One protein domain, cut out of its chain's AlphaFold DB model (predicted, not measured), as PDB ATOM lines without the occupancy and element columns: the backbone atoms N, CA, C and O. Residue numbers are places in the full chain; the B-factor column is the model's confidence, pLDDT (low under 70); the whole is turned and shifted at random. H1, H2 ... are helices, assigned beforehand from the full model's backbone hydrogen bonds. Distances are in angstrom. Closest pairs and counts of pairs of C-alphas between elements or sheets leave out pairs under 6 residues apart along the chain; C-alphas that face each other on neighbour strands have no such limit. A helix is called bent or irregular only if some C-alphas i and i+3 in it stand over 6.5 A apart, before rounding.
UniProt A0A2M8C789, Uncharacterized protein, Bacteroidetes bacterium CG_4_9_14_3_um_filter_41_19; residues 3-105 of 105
ATOM      1  N   TYR A   3     -12.754  10.282 -45.064       86.94
ATOM      2  CA  TYR A   3     -13.387  10.814 -43.848       86.94
ATOM      3  C   TYR A   3     -14.543   9.979 -43.263       86.94
ATOM      4  O   TYR A   3     -14.535   9.740 -42.055       86.94
ATOM      5  N   PRO A   4     -15.529   9.501 -44.051       90.25
ATOM      6  CA  PRO A   4     -16.615   8.690 -43.499       90.25
ATOM      7  C   PRO A   4     -16.132   7.392 -42.845       90.25
ATOM      8  O   PRO A   4     -16.768   6.916 -41.908       90.25
ATOM      9  N   TYR A   5     -15.031   6.819 -43.332       90.69
ATOM     10  CA  TYR A   5     -14.414   5.631 -42.751       90.69
ATOM     11  C   TYR A   5     -13.709   5.966 -41.430       90.69
ATOM     12  O   TYR A   5     -13.960   5.303 -40.427       90.69
ATOM     13  N   VAL A   6     -12.946   7.063 -41.378       92.88
ATOM     14  CA  VAL A   6     -12.290   7.533 -40.141       92.88
ATOM     15  C   VAL A   6     -13.299   7.756 -39.008       92.88
ATOM     16  O   VAL A   6     -13.072   7.309 -37.885       92.88
ATOM     17  N   LEU A   7     -14.444   8.381 -39.306       92.94
ATOM     18  CA  LEU A   7     -15.510   8.602 -38.319       92.94
ATOM     19  C   LEU A   7     -16.120   7.290 -37.799       92.94
ATOM     20  O   LEU A   7     -16.498   7.206 -36.632       92.94
ATOM     21  N   GLN A   8     -16.212   6.260 -38.643       91.69
ATOM     22  CA  GLN A   8     -16.698   4.942 -38.221       91.69
ATOM     23  C   GLN A   8     -15.711   4.256 -37.277       91.69
ATOM     24  O   GLN A   8     -16.130   3.725 -36.249       91.69
ATOM     25  N   LEU A   9     -14.411   4.313 -37.587       92.25
ATOM     26  CA  LEU A   9     -13.369   3.784 -36.705       92.25
ATOM     27  C   LEU A   9     -13.383   4.503 -35.348       92.25
ATOM     28  O   LEU A   9     -13.316   3.858 -34.304       92.25
ATOM     29  N   GLU A  10     -13.520   5.832 -35.345       93.56
ATOM     30  CA  GLU A  10     -13.607   6.620 -34.113       93.56
ATOM     31  C   GLU A  10     -14.831   6.220 -33.283       93.56
ATOM     32  O   GLU A  10     -14.703   5.940 -32.091       93.56
ATOM     33  N   ALA A  11     -16.006   6.133 -33.908       92.62
ATOM     34  CA  ALA A  11     -17.234   5.742 -33.226       92.62
ATOM     35  C   ALA A  11     -17.138   4.331 -32.616       92.62
ATOM     36  O   ALA A  11     -17.595   4.121 -31.490       92.62
ATOM     37  N   ALA A  12     -16.518   3.375 -33.315       91.94
ATOM     38  CA  ALA A  12     -16.291   2.024 -32.801       91.94
ATOM     39  C   ALA A  12     -15.356   2.026 -31.581       91.94
ATOM     40  O   ALA A  12     -15.661   1.406 -30.563       91.94
ATOM     41  N   ILE A  13     -14.263   2.796 -31.635       91.94
ATOM     42  CA  ILE A  13     -13.318   2.933 -30.517       91.94
ATOM     43  C   ILE A  13     -13.986   3.602 -29.308       91.94
ATOM     44  O   ILE A  13     -13.821   3.140 -28.182       91.94
ATOM     45  N   VAL A  14     -14.763   4.668 -29.525       92.94
ATOM     46  CA  VAL A  14     -15.455   5.402 -28.452       92.94
ATOM     47  C   VAL A  14     -16.562   4.563 -27.812       92.94
ATOM     48  O   VAL A  14     -16.729   4.589 -26.594       92.94
ATOM     49  N   SER A  15     -17.323   3.817 -28.614       89.94
ATOM     50  CA  SER A  15     -18.402   2.951 -28.120       89.94
ATOM     51  C   SER A  15     -17.906   1.620 -27.546       89.94
ATOM     52  O   SER A  15     -18.677   0.919 -26.891       89.94
ATOM     53  N   GLY A  16     -16.644   1.252 -27.795       85.38
ATOM     54  CA  GLY A  16     -16.066  -0.035 -27.404       85.38
ATOM     55  C   GLY A  16     -16.725  -1.240 -28.084       85.38
ATOM     56  O   GLY A  16     -16.553  -2.364 -27.621       85.38
ATOM     57  N   THR A  17     -17.515  -1.010 -29.138       83.19
ATOM     58  CA  THR A  17     -18.236  -2.047 -29.877       83.19
ATOM     59  C   THR A  17     -17.779  -2.027 -31.325       83.19
ATOM     60  O   THR A  17     -17.977  -1.041 -32.033       83.19
ATOM     61  N   THR A  18     -17.205  -3.137 -31.774       84.56
ATOM     62  CA  THR A  18     -16.797  -3.322 -33.167       84.56
ATOM     63  C   THR A  18     -17.777  -4.266 -33.852       84.56
ATOM     64  O   THR A  18     -18.071  -5.331 -33.310       84.56
ATOM     65  N   SER A  19     -18.302  -3.891 -35.022       85.56
ATOM     66  CA  SER A  19     -19.126  -4.800 -35.824       85.56
ATOM     67  C   SER A  19     -18.260  -5.718 -36.691       85.56
ATOM     68  O   SER A  19     -17.163  -5.335 -37.114       85.56
ATOM     69  N   ASP A  20     -18.770  -6.911 -37.002       85.69
ATOM     70  CA  ASP A  20     -18.097  -7.866 -37.890       85.69
ATOM     71  C   ASP A  20     -17.865  -7.268 -39.291       85.69
ATOM     72  O   ASP A  20     -16.848  -7.539 -39.936       85.69
ATOM     73  N   GLU A  21     -18.773  -6.405 -39.760       86.56
ATOM     74  CA  GLU A  21     -18.616  -5.694 -41.031       86.56
ATOM     75  C   GLU A  21     -17.435  -4.720 -41.008       86.56
ATOM     76  O   GLU A  21     -16.671  -4.676 -41.974       86.56
ATOM     77  N   LEU A  22     -17.256  -3.970 -39.913       86.19
ATOM     78  CA  LEU A  22     -16.153  -3.019 -39.777       86.19
ATOM     79  C   LEU A  22     -14.811  -3.749 -39.697       86.19
ATOM     80  O   LEU A  22     -13.859  -3.344 -40.358       86.19
ATOM     81  N   LEU A  23     -14.742  -4.865 -38.964       86.38
ATOM     82  CA  LEU A  23     -13.544  -5.710 -38.927       86.38
ATOM     83  C   LEU A  23     -13.180  -6.237 -40.305       86.38
ATOM     84  O   LEU A  23     -12.014  -6.215 -40.703       86.38
ATOM     85  N   LYS A  24     -14.174  -6.698 -41.064       87.94
ATOM     86  CA  LYS A  24     -13.944  -7.139 -42.434       87.94
ATOM     87  C   LYS A  24     -13.439  -5.992 -43.307       87.94
ATOM     88  O   LYS A  24     -12.532  -6.216 -44.103       87.94
ATOM     89  N   GLN A  25     -13.998  -4.793 -43.160       86.50
ATOM     90  CA  GLN A  25     -13.581  -3.616 -43.919       86.50
ATOM     91  C   GLN A  25     -12.123  -3.244 -43.629       86.50
ATOM     92  O   GLN A  25     -11.340  -3.197 -44.572       86.50
ATOM     93  N   VAL A  26     -11.749  -3.110 -42.349       87.62
ATOM     94  CA  VAL A  26     -10.370  -2.815 -41.906       87.62
ATOM     95  C   VAL A  26      -9.369  -3.834 -42.461       87.62
ATOM     96  O   VAL A  26      -8.270  -3.475 -42.863       87.62
ATOM     97  N   ASN A  27      -9.745  -5.117 -42.513       86.50
ATOM     98  CA  ASN A  27      -8.867  -6.180 -43.013       86.50
ATOM     99  C   ASN A  27      -8.858  -6.329 -44.545       86.50
ATOM    100  O   ASN A  27      -8.009  -7.045 -45.074       86.50
ATOM    101  N   THR A  28      -9.812  -5.723 -45.256       88.38
ATOM    102  CA  THR A  28      -9.903  -5.813 -46.726       88.38
ATOM    103  C   THR A  28      -9.275  -4.605 -47.409       88.38
ATOM    104  O   THR A  28      -8.740  -4.751 -48.504       88.38
ATOM    105  N   TYR A  29      -9.384  -3.426 -46.798       85.38
ATOM    106  CA  TYR A  29      -8.895  -2.174 -47.359       85.38
ATOM    107  C   TYR A  29      -8.525  -1.220 -46.222       85.38
ATOM    108  O   TYR A  29      -9.400  -0.734 -45.500       85.38
ATOM    109  N   SER A  30      -7.226  -1.003 -46.059       89.88
ATOM    110  CA  SER A  30      -6.634  -0.180 -45.006       89.88
ATOM    111  C   SER A  30      -6.427   1.266 -45.453       89.88
ATOM    112  O   SER A  30      -6.499   1.598 -46.640       89.88
ATOM    113  N   ILE A  31      -6.113   2.145 -44.501       91.38
ATOM    114  CA  ILE A  31      -5.680   3.509 -44.825       91.38
ATOM    115  C   ILE A  31      -4.415   3.540 -45.694       91.38
ATOM    116  O   ILE A  31      -4.290   4.426 -46.534       91.38
ATOM    117  N   THR A  32      -3.515   2.565 -45.553       88.31
ATOM    118  CA  THR A  32      -2.298   2.472 -46.371       88.31
ATOM    119  C   THR A  32      -2.626   2.120 -47.827       88.31
ATOM    120  O   THR A  32      -1.990   2.632 -48.745       88.31
ATOM    121  N   ASP A  33      -3.652   1.291 -48.065       88.75
ATOM    122  CA  ASP A  33      -4.135   1.003 -49.425       88.75
ATOM    123  C   ASP A  33      -4.728   2.267 -50.070       88.75
ATOM    124  O   ASP A  33      -4.466   2.557 -51.237       88.75
ATOM    125  N   TYR A  34      -5.469   3.059 -49.287       86.19
ATOM    126  CA  TYR A  34      -5.996   4.354 -49.722       86.19
ATOM    127  C   TYR A  34      -4.891   5.358 -50.066       86.19
ATOM    128  O   TYR A  34      -4.976   6.029 -51.093       86.19
ATOM    129  N   GLU A  35      -3.867   5.466 -49.220       85.75
ATOM    130  CA  GLU A  35      -2.705   6.333 -49.444       85.75
ATOM    131  C   GLU A  35      -1.960   5.934 -50.728       85.75
ATOM    132  O   GLU A  35      -1.647   6.788 -51.553       85.75
ATOM    133  N   ALA A  36      -1.752   4.635 -50.962       83.44
ATOM    134  CA  ALA A  36      -1.079   4.141 -52.165       83.44
ATOM    135  C   ALA A  36      -1.867   4.406 -53.463       83.44
ATOM    136  O   ALA A  36      -1.273   4.575 -54.530       83.44
ATOM    137  N   GLU A  37      -3.200   4.428 -53.388       79.62
ATOM    138  CA  GLU A  37      -4.085   4.792 -54.499       79.62
ATOM    139  C   GLU A  37      -4.239   6.308 -54.678       79.62
ATOM    140  O   GLU A  37      -4.838   6.744 -55.669       79.62
ATOM    141  N   HIS A  38      -3.727   7.121 -53.746       74.56
ATOM    142  CA  HIS A  38      -3.812   8.568 -53.846       74.56
ATOM    143  C   HIS A  38      -3.009   9.041 -55.062       74.56
ATOM    144  O   HIS A  38      -1.780   9.021 -55.102       74.56
ATOM    145  N   GLU A  39      -3.736   9.402 -56.122       67.69
ATOM    146  CA  GLU A  39      -3.132   9.915 -57.340       67.69
ATOM    147  C   GLU A  39      -2.390  11.212 -57.002       67.69
ATOM    148  O   GLU A  39      -2.990  12.119 -56.436       67.69
ATOM    149  N   ASN A  40      -1.101  11.293 -57.349       77.50
ATOM    150  CA  ASN A  40      -0.216  12.412 -57.010       77.50
ATOM    151  C   ASN A  40      -0.608  13.683 -57.792       77.50
ATOM    152  O   ASN A  40      -0.024  14.029 -58.826       77.50
ATOM    153  N   VAL A  41      -1.688  14.335 -57.357       86.38
ATOM    154  CA  VAL A  41      -2.239  15.547 -57.973       86.38
ATOM    155  C   VAL A  41      -1.213  16.675 -57.907       86.38
ATOM    156  O   VAL A  41      -1.114  17.466 -58.845       86.38
ATOM    157  N   GLU A  42      -0.409  16.713 -56.850       87.69
ATOM    158  CA  GLU A  42       0.677  17.657 -56.619       87.69
ATOM    159  C   GLU A  42       1.731  17.559 -57.727       87.69
ATOM    160  O   GLU A  42       2.105  18.577 -58.308       87.69
ATOM    161  N   GLU A  43       2.155  16.342 -58.085       88.06
ATOM    162  CA  GLU A  43       3.096  16.097 -59.188       88.06
ATOM    163  C   GLU A  43       2.519  16.551 -60.534       88.06
ATOM    164  O   GLU A  43       3.172  17.277 -61.290       88.06
ATOM    165  N   LYS A  44       1.255  16.217 -60.817       90.56
ATOM    166  CA  LYS A  44       0.586  16.666 -62.049       90.56
ATOM    167  C   LYS A  44       0.457  18.189 -62.116       90.56
ATOM    168  O   LYS A  44       0.579  18.779 -63.193       90.56
ATOM    169  N   LEU A  45       0.189  18.835 -60.984       91.69
ATOM    170  CA  LEU A  45       0.044  20.283 -60.901       91.69
ATOM    171  C   LEU A  45       1.395  20.993 -61.042       91.69
ATOM    172  O   LEU A  45       1.481  22.016 -61.729       91.69
ATOM    173  N   PHE A  46       2.454  20.416 -60.472       90.50
ATOM    174  CA  PHE A  46       3.831  20.857 -60.668       90.50
ATOM    175  C   PHE A  46       4.223  20.818 -62.152       90.50
ATOM    176  O   PHE A  46       4.747  21.802 -62.689       90.50
ATOM    177  N   ASP A  47       3.910  19.724 -62.846       92.50
ATOM    178  CA  ASP A  47       4.154  19.593 -64.283       92.50
ATOM    179  C   ASP A  47       3.367  20.623 -65.098       92.50
ATOM    180  O   ASP A  47       3.936  21.308 -65.956       92.50
ATOM    181  N   LEU A  48       2.077  20.801 -64.797       91.81
ATOM    182  CA  LEU A  48       1.238  21.806 -65.447       91.81
ATOM    183  C   LEU A  48       1.816  23.218 -65.273       91.81
ATOM    184  O   LEU A  48       1.921  23.966 -66.247       91.81
ATOM    185  N   LYS A  49       2.244  23.570 -64.059       90.12
ATOM    186  CA  LYS A  49       2.895  24.851 -63.757       90.12
ATOM    187  C   LYS A  49       4.148  25.056 -64.605       90.12
ATOM    188  O   LYS A  49       4.321  26.125 -65.191       90.12
ATOM    189  N   ASN A  50       4.993  24.035 -64.731       92.12
ATOM    190  CA  ASN A  50       6.204  24.106 -65.550       92.12
ATOM    191  C   ASN A  50       5.897  24.260 -67.044       92.12
ATOM    192  O   ASN A  50       6.562  25.038 -67.731       92.12
ATOM    193  N   ILE A  51       4.877  23.562 -67.553       92.94
ATOM    194  CA  ILE A  51       4.409  23.708 -68.938       92.94
ATOM    195  C   ILE A  51       3.920  25.141 -69.175       92.94
ATOM    196  O   ILE A  51       4.348  25.775 -70.140       92.94
ATOM    197  N   ILE A  52       3.081  25.676 -68.284       89.38
ATOM    198  CA  ILE A  52       2.556  27.042 -68.404       89.38
ATOM    199  C   ILE A  52       3.704  28.055 -68.407       89.38
ATOM    200  O   ILE A  52       3.763  28.878 -69.311       89.38
ATOM    201  N   LEU A  53       4.652  27.965 -67.467       87.69
ATOM    202  CA  LEU A  53       5.809  28.868 -67.414       87.69
ATOM    203  C   LEU A  53       6.677  28.791 -68.678       87.69
ATOM    204  O   LEU A  53       7.147  29.816 -69.166       87.69
ATOM    205  N   LYS A  54       6.886  27.586 -69.220       89.94
ATOM    206  CA  LYS A  54       7.743  27.358 -70.392       89.94
ATOM    207  C   LYS A  54       7.129  27.862 -71.695       89.94
ATOM    208  O   LYS A  54       7.864  28.289 -72.584       89.94
ATOM    209  N   TYR A  55       5.810  27.773 -71.828       89.50
ATOM    210  CA  TYR A  55       5.102  28.083 -73.071       89.50
ATOM    211  C   TYR A  55       4.229  29.334 -72.977       89.50
ATOM    212  O   TYR A  55       3.447  29.586 -73.894       89.50
ATOM    213  N   LEU A  56       4.363  30.130 -71.909       83.75
ATOM    214  CA  LEU A  56       3.635  31.384 -71.772       83.75
ATOM    215  C   LEU A  56       4.048  32.338 -72.906       83.75
ATOM    216  O   LEU A  56       5.213  32.744 -72.973       83.75
ATOM    217  N   PRO A  57       3.132  32.708 -73.817       81.38
ATOM    218  CA  PRO A  57       3.460  33.658 -74.863       81.38
ATOM    219  C   PRO A  57       3.686  35.050 -74.251       81.38
ATOM    220  O   PRO A  57       3.105  35.368 -73.213       81.38
ATOM    221  N   PRO A  58       4.481  35.922 -74.893       73.06
ATOM    222  CA  PRO A  58       4.513  37.338 -74.547       73.06
ATOM    223  C   PRO A  58       3.130  37.945 -74.838       73.06
ATOM    224  O   PRO A  58       2.809  38.285 -75.975       73.06
ATOM    225  N   THR A  59       2.271  38.006 -73.821       69.94
ATOM    226  CA  THR A  59       0.912  38.551 -73.919       69.94
ATOM    227  C   THR A  59       0.895  40.054 -73.647       69.94
ATOM    228  O   THR A  59       1.817  40.625 -73.064       69.94
ATOM    229  N   THR A  60      -0.187  40.711 -74.070       63.62
ATOM    230  CA  THR A  60      -0.418  42.145 -73.836       63.62
ATOM    231  C   THR A  60      -0.966  42.433 -72.431       63.62
ATOM    232  O   THR A  60      -0.764  43.533 -71.926       63.62
ATOM    233  N   ASP A  61      -1.616  41.455 -71.779       84.81
ATOM    234  CA  ASP A  61      -2.142  41.586 -70.411       84.81
ATOM    235  C   ASP A  61      -1.284  40.802 -69.407       84.81
ATOM    236  O   ASP A  61      -1.525  39.633 -69.082       84.81
ATOM    237  N   GLN A  62      -0.248  41.483 -68.922       85.50
ATOM    238  CA  GLN A  62       0.662  40.953 -67.912       85.50
ATOM    239  C   GLN A  62      -0.022  40.753 -66.555       85.50
ATOM    240  O   GLN A  62       0.378  39.859 -65.810       85.50
ATOM    241  N   ASN A  63      -1.060  41.536 -66.246       90.06
ATOM    242  CA  ASN A  63      -1.765  41.440 -64.971       90.06
ATOM    243  C   ASN A  63      -2.554  40.135 -64.898       90.06
ATOM    244  O   ASN A  63      -2.422  39.403 -63.922       90.06
ATOM    245  N   LEU A  64      -3.301  39.801 -65.954       88.81
ATOM    246  CA  LEU A  64      -4.032  38.536 -66.022       88.81
ATOM    247  C   LEU A  64      -3.086  37.331 -65.925       88.81
ATOM    248  O   LEU A  64      -3.364  36.383 -65.191       88.81
ATOM    249  N   CYS A  65      -1.950  37.375 -66.630       88.12
ATOM    250  CA  CYS A  65      -0.955  36.302 -66.561       88.12
ATOM    251  C   CYS A  65      -0.381  36.149 -65.153       88.12
ATOM    252  O   CYS A  65      -0.283  35.030 -64.651       88.12
ATOM    253  N   PHE A  66      -0.031  37.265 -64.508       89.44
ATOM    254  CA  PHE A  66       0.456  37.255 -63.136       89.44
ATOM    255  C   PHE A  66      -0.585  36.675 -62.178       89.44
ATOM    256  O   PHE A  66      -0.238  35.808 -61.384       89.44
ATOM    257  N   THR A  67      -1.853  37.086 -62.280       92.81
ATOM    258  CA  THR A  67      -2.931  36.554 -61.437       92.81
ATOM    259  C   THR A  67      -3.086  35.047 -61.613       92.81
ATOM    260  O   THR A  67      -3.084  34.327 -60.625       92.81
ATOM    261  N   ILE A  68      -3.156  34.543 -62.849       90.12
ATOM    262  CA  ILE A  68      -3.310  33.099 -63.092       90.12
ATOM    263  C   ILE A  68      -2.125  32.314 -62.522       90.12
ATOM    264  O   ILE A  68      -2.327  31.303 -61.854       90.12
ATOM    265  N   LEU A  69      -0.894  32.778 -62.764       91.06
ATOM    266  CA  LEU A  69       0.298  32.138 -62.211       91.06
ATOM    267  C   LEU A  69       0.289  32.181 -60.682       91.06
ATOM    268  O   LEU A  69       0.577  31.179 -60.047       91.06
ATOM    269  N   HIS A  70      -0.072  33.312 -60.087       93.50
ATOM    270  CA  HIS A  70      -0.141  33.461 -58.640       93.50
ATOM    271  C   HIS A  70      -1.132  32.475 -58.008       93.50
ATOM    272  O   HIS A  70      -0.755  31.735 -57.101       93.50
ATOM    273  N   GLU A  71      -2.359  32.401 -58.529       95.00
ATOM    274  CA  GLU A  71      -3.370  31.465 -58.027       95.00
ATOM    275  C   GLU A  71      -2.944  30.004 -58.221       95.00
ATOM    276  O   GLU A  71      -3.158  29.176 -57.340       95.00
ATOM    277  N   LEU A  72      -2.274  29.685 -59.334       93.69
ATOM    278  CA  LEU A  72      -1.737  28.347 -59.575       93.69
ATOM    279  C   LEU A  72      -0.659  27.961 -58.549       93.69
ATOM    280  O   LEU A  72      -0.643  26.829 -58.073       93.69
ATOM    281  N   PHE A  73       0.227  28.895 -58.195       92.88
ATOM    282  CA  PHE A  73       1.257  28.674 -57.176       92.88
ATOM    283  C   PHE A  73       0.655  28.515 -55.776       92.88
ATOM    284  O   PHE A  73       1.139  27.695 -54.998       92.88
ATOM    285  N   ILE A  74      -0.390  29.283 -55.447       95.81
ATOM    286  CA  ILE A  74      -1.118  29.117 -54.182       95.81
ATOM    287  C   ILE A  74      -1.771  27.739 -54.131       95.81
ATOM    288  O   ILE A  74      -1.563  27.020 -53.161       95.81
ATOM    289  N   LEU A  75      -2.485  27.344 -55.187       94.62
ATOM    290  CA  LEU A  75      -3.142  26.041 -55.250       94.62
ATOM    291  C   LEU A  75      -2.146  24.886 -55.092       94.62
ATOM    292  O   LEU A  75      -2.400  23.955 -54.334       94.62
ATOM    293  N   GLU A  76      -1.006  24.949 -55.784       93.50
ATOM    294  CA  GLU A  76       0.052  23.943 -55.650       93.50
ATOM    295  C   GLU A  76       0.564  23.862 -54.217       93.50
ATOM    296  O   GLU A  76       0.691  22.768 -53.667       93.50
ATOM    297  N   LYS A  77       0.843  25.012 -53.601       94.00
ATOM    298  CA  LYS A  77       1.285  25.055 -52.213       94.00
ATOM    299  C   LYS A  77       0.237  24.436 -51.288       94.00
ATOM    300  O   LYS A  77       0.593  23.599 -50.470       94.00
ATOM    301  N   ASP A  78      -1.026  24.820 -51.426       95.25
ATOM    302  CA  ASP A  78      -2.102  24.353 -50.552       95.25
ATOM    303  C   ASP A  78      -2.321  22.838 -50.667       95.25
ATOM    304  O   ASP A  78      -2.508  22.176 -49.648       95.25
ATOM    305  N   LEU A  79      -2.219  22.270 -51.875       92.56
ATOM    306  CA  LEU A  79      -2.292  20.820 -52.081       92.56
ATOM    307  C   LEU A  79      -1.090  20.082 -51.479       92.56
ATOM    308  O   LEU A  79      -1.273  19.099 -50.770       92.56
ATOM    309  N   ASN A  80       0.127  20.610 -51.633       92.25
ATOM    310  CA  ASN A  80       1.305  20.031 -50.974       92.25
ATOM    311  C   ASN A  80       1.182  20.051 -49.441       92.25
ATOM    312  O   ASN A  80       1.567  19.097 -48.764       92.25
ATOM    313  N   GLU A  81       0.655  21.136 -48.868       94.44
ATOM    314  CA  GLU A  81       0.401  21.213 -47.426       94.44
ATOM    315  C   GLU A  81      -0.698  20.234 -46.991       94.44
ATOM    316  O   GLU A  81      -0.578  19.631 -45.924       94.44
ATOM    317  N   HIS A  82      -1.741  20.066 -47.808       92.31
ATOM    318  CA  HIS A  82      -2.816  19.104 -47.585       92.31
ATOM    319  C   HIS A  82      -2.287  17.668 -47.556       92.31
ATOM    320  O   HIS A  82      -2.436  17.017 -46.522       92.31
ATOM    321  N   ALA A  83      -1.588  17.229 -48.608       89.38
ATOM    322  CA  ALA A  83      -0.963  15.908 -48.676       89.38
ATOM    323  C   ALA A  83      -0.021  15.678 -47.487       89.38
ATOM    324  O   ALA A  83      -0.137  14.689 -46.769       89.38
ATOM    325  N   ARG A  84       0.825  16.666 -47.148       91.88
ATOM    326  CA  ARG A  84       1.705  16.554 -45.977       91.88
ATOM    327  C   ARG A  84       0.924  16.338 -44.680       91.88
ATOM    328  O   ARG A  84       1.377  15.579 -43.827       91.88
ATOM    329  N   ILE A  85      -0.193  17.033 -44.464       93.19
ATOM    330  CA  ILE A  85      -1.026  16.830 -43.266       93.19
ATOM    331  C   ILE A  85      -1.606  15.413 -43.255       93.19
ATOM    332  O   ILE A  85      -1.647  14.790 -42.191       93.19
ATOM    333  N   GLU A  86      -2.031  14.901 -44.408       91.06
ATOM    334  CA  GLU A  86      -2.541  13.537 -44.515       91.06
ATOM    335  C   GLU A  86      -1.453  12.513 -44.158       91.06
ATOM    336  O   GLU A  86      -1.619  11.792 -43.172       91.06
ATOM    337  N   ASP A  87      -0.305  12.555 -44.831       90.94
ATOM    338  CA  ASP A  87       0.798  11.597 -44.661       90.94
ATOM    339  C   ASP A  87       1.417  11.645 -43.256       90.94
ATOM    340  O   ASP A  87       1.816  10.634 -42.678       90.94
ATOM    341  N   THR A  88       1.536  12.843 -42.669       93.69
ATOM    342  CA  THR A  88       2.250  13.012 -41.390       93.69
ATOM    343  C   THR A  88       1.358  12.892 -40.162       93.69
ATOM    344  O   THR A  88       1.869  12.661 -39.064       93.69
ATOM    345  N   ILE A  89       0.042  13.074 -40.310       94.44
ATOM    346  CA  ILE A  89      -0.889  13.126 -39.177       94.44
ATOM    347  C   ILE A  89      -2.056  12.168 -39.379       94.44
ATOM    348  O   ILE A  89      -2.294  11.331 -38.506       94.44
ATOM    349  N   LEU A  90      -2.805  12.303 -40.475       92.88
ATOM    350  CA  LEU A  90      -4.048  11.553 -40.656       92.88
ATOM    351  C   LEU A  90      -3.774  10.060 -40.844       92.88
ATOM    352  O   LEU A  90      -4.315   9.262 -40.080       92.88
ATOM    353  N   VAL A  91      -2.918   9.694 -41.800       93.44
ATOM    354  CA  VAL A  91      -2.598   8.297 -42.120       93.44
ATOM    355  C   VAL A  91      -2.062   7.562 -40.886       93.44
ATOM    356  O   VAL A  91      -2.725   6.618 -40.449       93.44
ATOM    357  N   PRO A  92      -1.007   8.037 -40.186       94.75
ATOM    358  CA  PRO A  92      -0.487   7.344 -39.004       94.75
ATOM    359  C   PRO A  92      -1.516   7.221 -37.876       94.75
ATOM    360  O   PRO A  92      -1.520   6.254 -37.107       94.75
ATOM    361  N   LYS A  93      -2.402   8.216 -37.743       95.19
ATOM    362  CA  LYS A  93      -3.453   8.194 -36.726       95.19
ATOM    363  C   LYS A  93      -4.502   7.131 -37.036       95.19
ATOM    364  O   LYS A  93      -4.920   6.430 -36.116       95.19
ATOM    365  N   VAL A  94      -4.919   7.017 -38.292       94.94
ATOM    366  CA  VAL A  94      -5.902   6.020 -38.724       94.94
ATOM    367  C   VAL A  94      -5.304   4.614 -38.665       94.94
ATOM    368  O   VAL A  94      -5.969   3.716 -38.161       94.94
ATOM    369  N   GLU A  95      -4.031   4.431 -39.022       94.44
ATOM    370  CA  GLU A  95      -3.331   3.146 -38.858       94.44
ATOM    371  C   GLU A  95      -3.333   2.673 -37.394       94.44
ATOM    372  O   GLU A  95      -3.490   1.486 -37.096       94.44
ATOM    373  N   GLU A  96      -3.161   3.593 -36.438       95.00
ATOM    374  CA  GLU A  96      -3.287   3.264 -35.015       95.00
ATOM    375  C   GLU A  96      -4.715   2.834 -34.661       95.00
ATOM    376  O   GLU A  96      -4.897   1.866 -33.923       95.00
ATOM    377  N   MET A  97      -5.728   3.521 -35.192       94.38
ATOM    378  CA  MET A  97      -7.133   3.184 -34.954       94.38
ATOM    379  C   MET A  97      -7.476   1.790 -35.492       94.38
ATOM    380  O   MET A  97      -8.082   0.990 -34.777       94.38
ATOM    381  N   GLU A  98      -7.025   1.464 -36.702       93.75
ATOM    382  CA  GLU A  98      -7.162   0.132 -37.299       93.75
ATOM    383  C   GLU A  98      -6.472  -0.942 -36.443       93.75
ATOM    384  O   GLU A  98      -7.051  -1.997 -36.169       93.75
ATOM    385  N   ARG A  99      -5.265  -0.661 -35.924       92.38
ATOM    386  CA  ARG A  99      -4.547  -1.569 -35.010       92.38
ATOM    387  C   ARG A  99      -5.260  -1.768 -33.673       92.38
ATOM    388  O   ARG A  99      -5.223  -2.879 -33.146       92.38
ATOM    389  N   ILE A 100      -5.884  -0.733 -33.112       91.44
ATOM    390  CA  ILE A 100      -6.697  -0.841 -31.889       91.44
ATOM    391  C   ILE A 100      -7.888  -1.765 -32.150       91.44
ATOM    392  O   ILE A 100      -8.107  -2.708 -31.393       91.44
ATOM    393  N   ILE A 101      -8.607  -1.542 -33.249       89.25
ATOM    394  CA  ILE A 101      -9.779  -2.338 -33.619       89.25
ATOM    395  C   ILE A 101      -9.410  -3.813 -33.828       89.25
ATOM    396  O   ILE A 101     -10.064  -4.685 -33.261       89.25
ATOM    397  N   ASN A 102      -8.312  -4.099 -34.531       85.44
ATOM    398  CA  ASN A 102      -7.841  -5.470 -34.755       85.44
ATOM    399  C   ASN A 102      -7.319  -6.176 -33.488       85.44
ATOM    400  O   ASN A 102      -7.286  -7.402 -33.451       85.44
ATOM    401  N   LYS A 103      -6.894  -5.442 -32.449       77.19
ATOM    402  CA  LYS A 103      -6.464  -6.025 -31.159       77.19
ATOM    403  C   LYS A 103      -7.622  -6.329 -30.204       77.19
ATOM    404  O   LYS A 103      -7.418  -7.074 -29.248       77.19
ATOM    405  N   HIS A 104      -8.782  -5.707 -30.417       59.84
ATOM    406  CA  HIS A 104      -9.986  -5.870 -29.596       59.84
ATOM    407  C   HIS A 104     -11.056  -6.769 -30.241       59.84
ATOM    408  O   HIS A 104     -12.116  -6.952 -29.642       59.84
ATOM    409  N   ALA A 105     -10.773  -7.314 -31.426       53.53
ATOM    410  CA  ALA A 105     -11.522  -8.387 -32.078       53.53
ATOM    411  C   ALA A 105     -11.122  -9.762 -31.527       53.53
ATOM    412  O   ALA A 105     -12.017 -10.625 -31.398       53.53
TER     413      ALA A 105
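What this domain is: This is residues 3 to 105 of the 105 residues of an uncharacterized protein of Bacteroidetes bacterium CG_4_9_14_3_um_filter_41_19 (UniProt A0A2M8C789). One long helix, H5, runs nearly straight through a thin rod; H4 folds back beside part of it as a helical hairpin, and the short helices H1, H2 and H3 pack on its last part, H5b. The turn of the hairpin sticks out at one end of the rod, where residues 58 to 64 stand free. The printed part has 103 residues with five named helices, H1 to H5 in order along the chain, and no named strand; its class is all helix. It is extended, with a radius of gyration of the C-alphas of 20.5 A, and spans 66 by 21 by 19 A.

How they stand to each other: The longest helix and the hub is H5, residues 62 to 103, which touches four other helices. By its hydrogen bonds it was assigned as one helix, but it is bent: C-alphas 88 and 91 are 6.8 A apart, and its arms, H5a of residues 62 to 88 and H5b of residues 91 to 103, stand at a shallow tilt of 25 degrees. H4, residues 41 to 55, touches H5a at residues 69 to 80 alone, at a shallow tilt of 22 degrees, opposite ways; the closest C-alphas, of Glu 42 and Asn 80, are 6.2 A apart. H3, residues 31 to 36, touches H5b at residues 91 to 95 alone, at a steep tilt of 42 degrees, opposite ways; the closest C-alphas, of Ile 31 and Val 91, are 6.3 A apart. H2, residues 20 to 28, only just touches H5b, with 3 pairs of C-alphas within 8 A, at residues 98 to 102 alone; the closest, of Val 26 and Glu 98, are 6.3 A apart. H1, residues 3 to 15, touches H5b at a steep tilt of 41 degrees, the same way, with the C-alphas of Leu 9 and Met 97 closest at 6.5 A. The helix packing is mostly crossed, with 1 of 4 touching pairs at a shallow tilt. H1 and H3 are apart, as are H3 and H4. In H1, H2, H3, H4, H5a and H5b every O i to N i+4 pair is within hydrogen-bond range.

Where its parts are: H5a measures 38.6 A from C-alpha 62 at (0.662, 40.953, -67.912) to C-alpha 88, and H5b 18.4 A to C-alpha 103 at (-6.464, -6.025, -31.159). H4 measures 21.0 A, and H1 18.3 A from C-alpha 3 at (-13.387, 10.814, -43.848). H2 and H3 are shorter, 12.2 A and 8.7 A.

The domain as a whole: The C-alphas farthest apart, of Thr 60 and Ala 105, are 66.5 A apart. The printed part has no cut and ends at residue 105, the chain's last. The links H1 to H2, H2 to H3 and H3 to H4 are tight, and H4 to H5a is short. The mean pLDDT of the printed part is 88.3; residues 39, 59 to 60 and 104 to 105 are under 70.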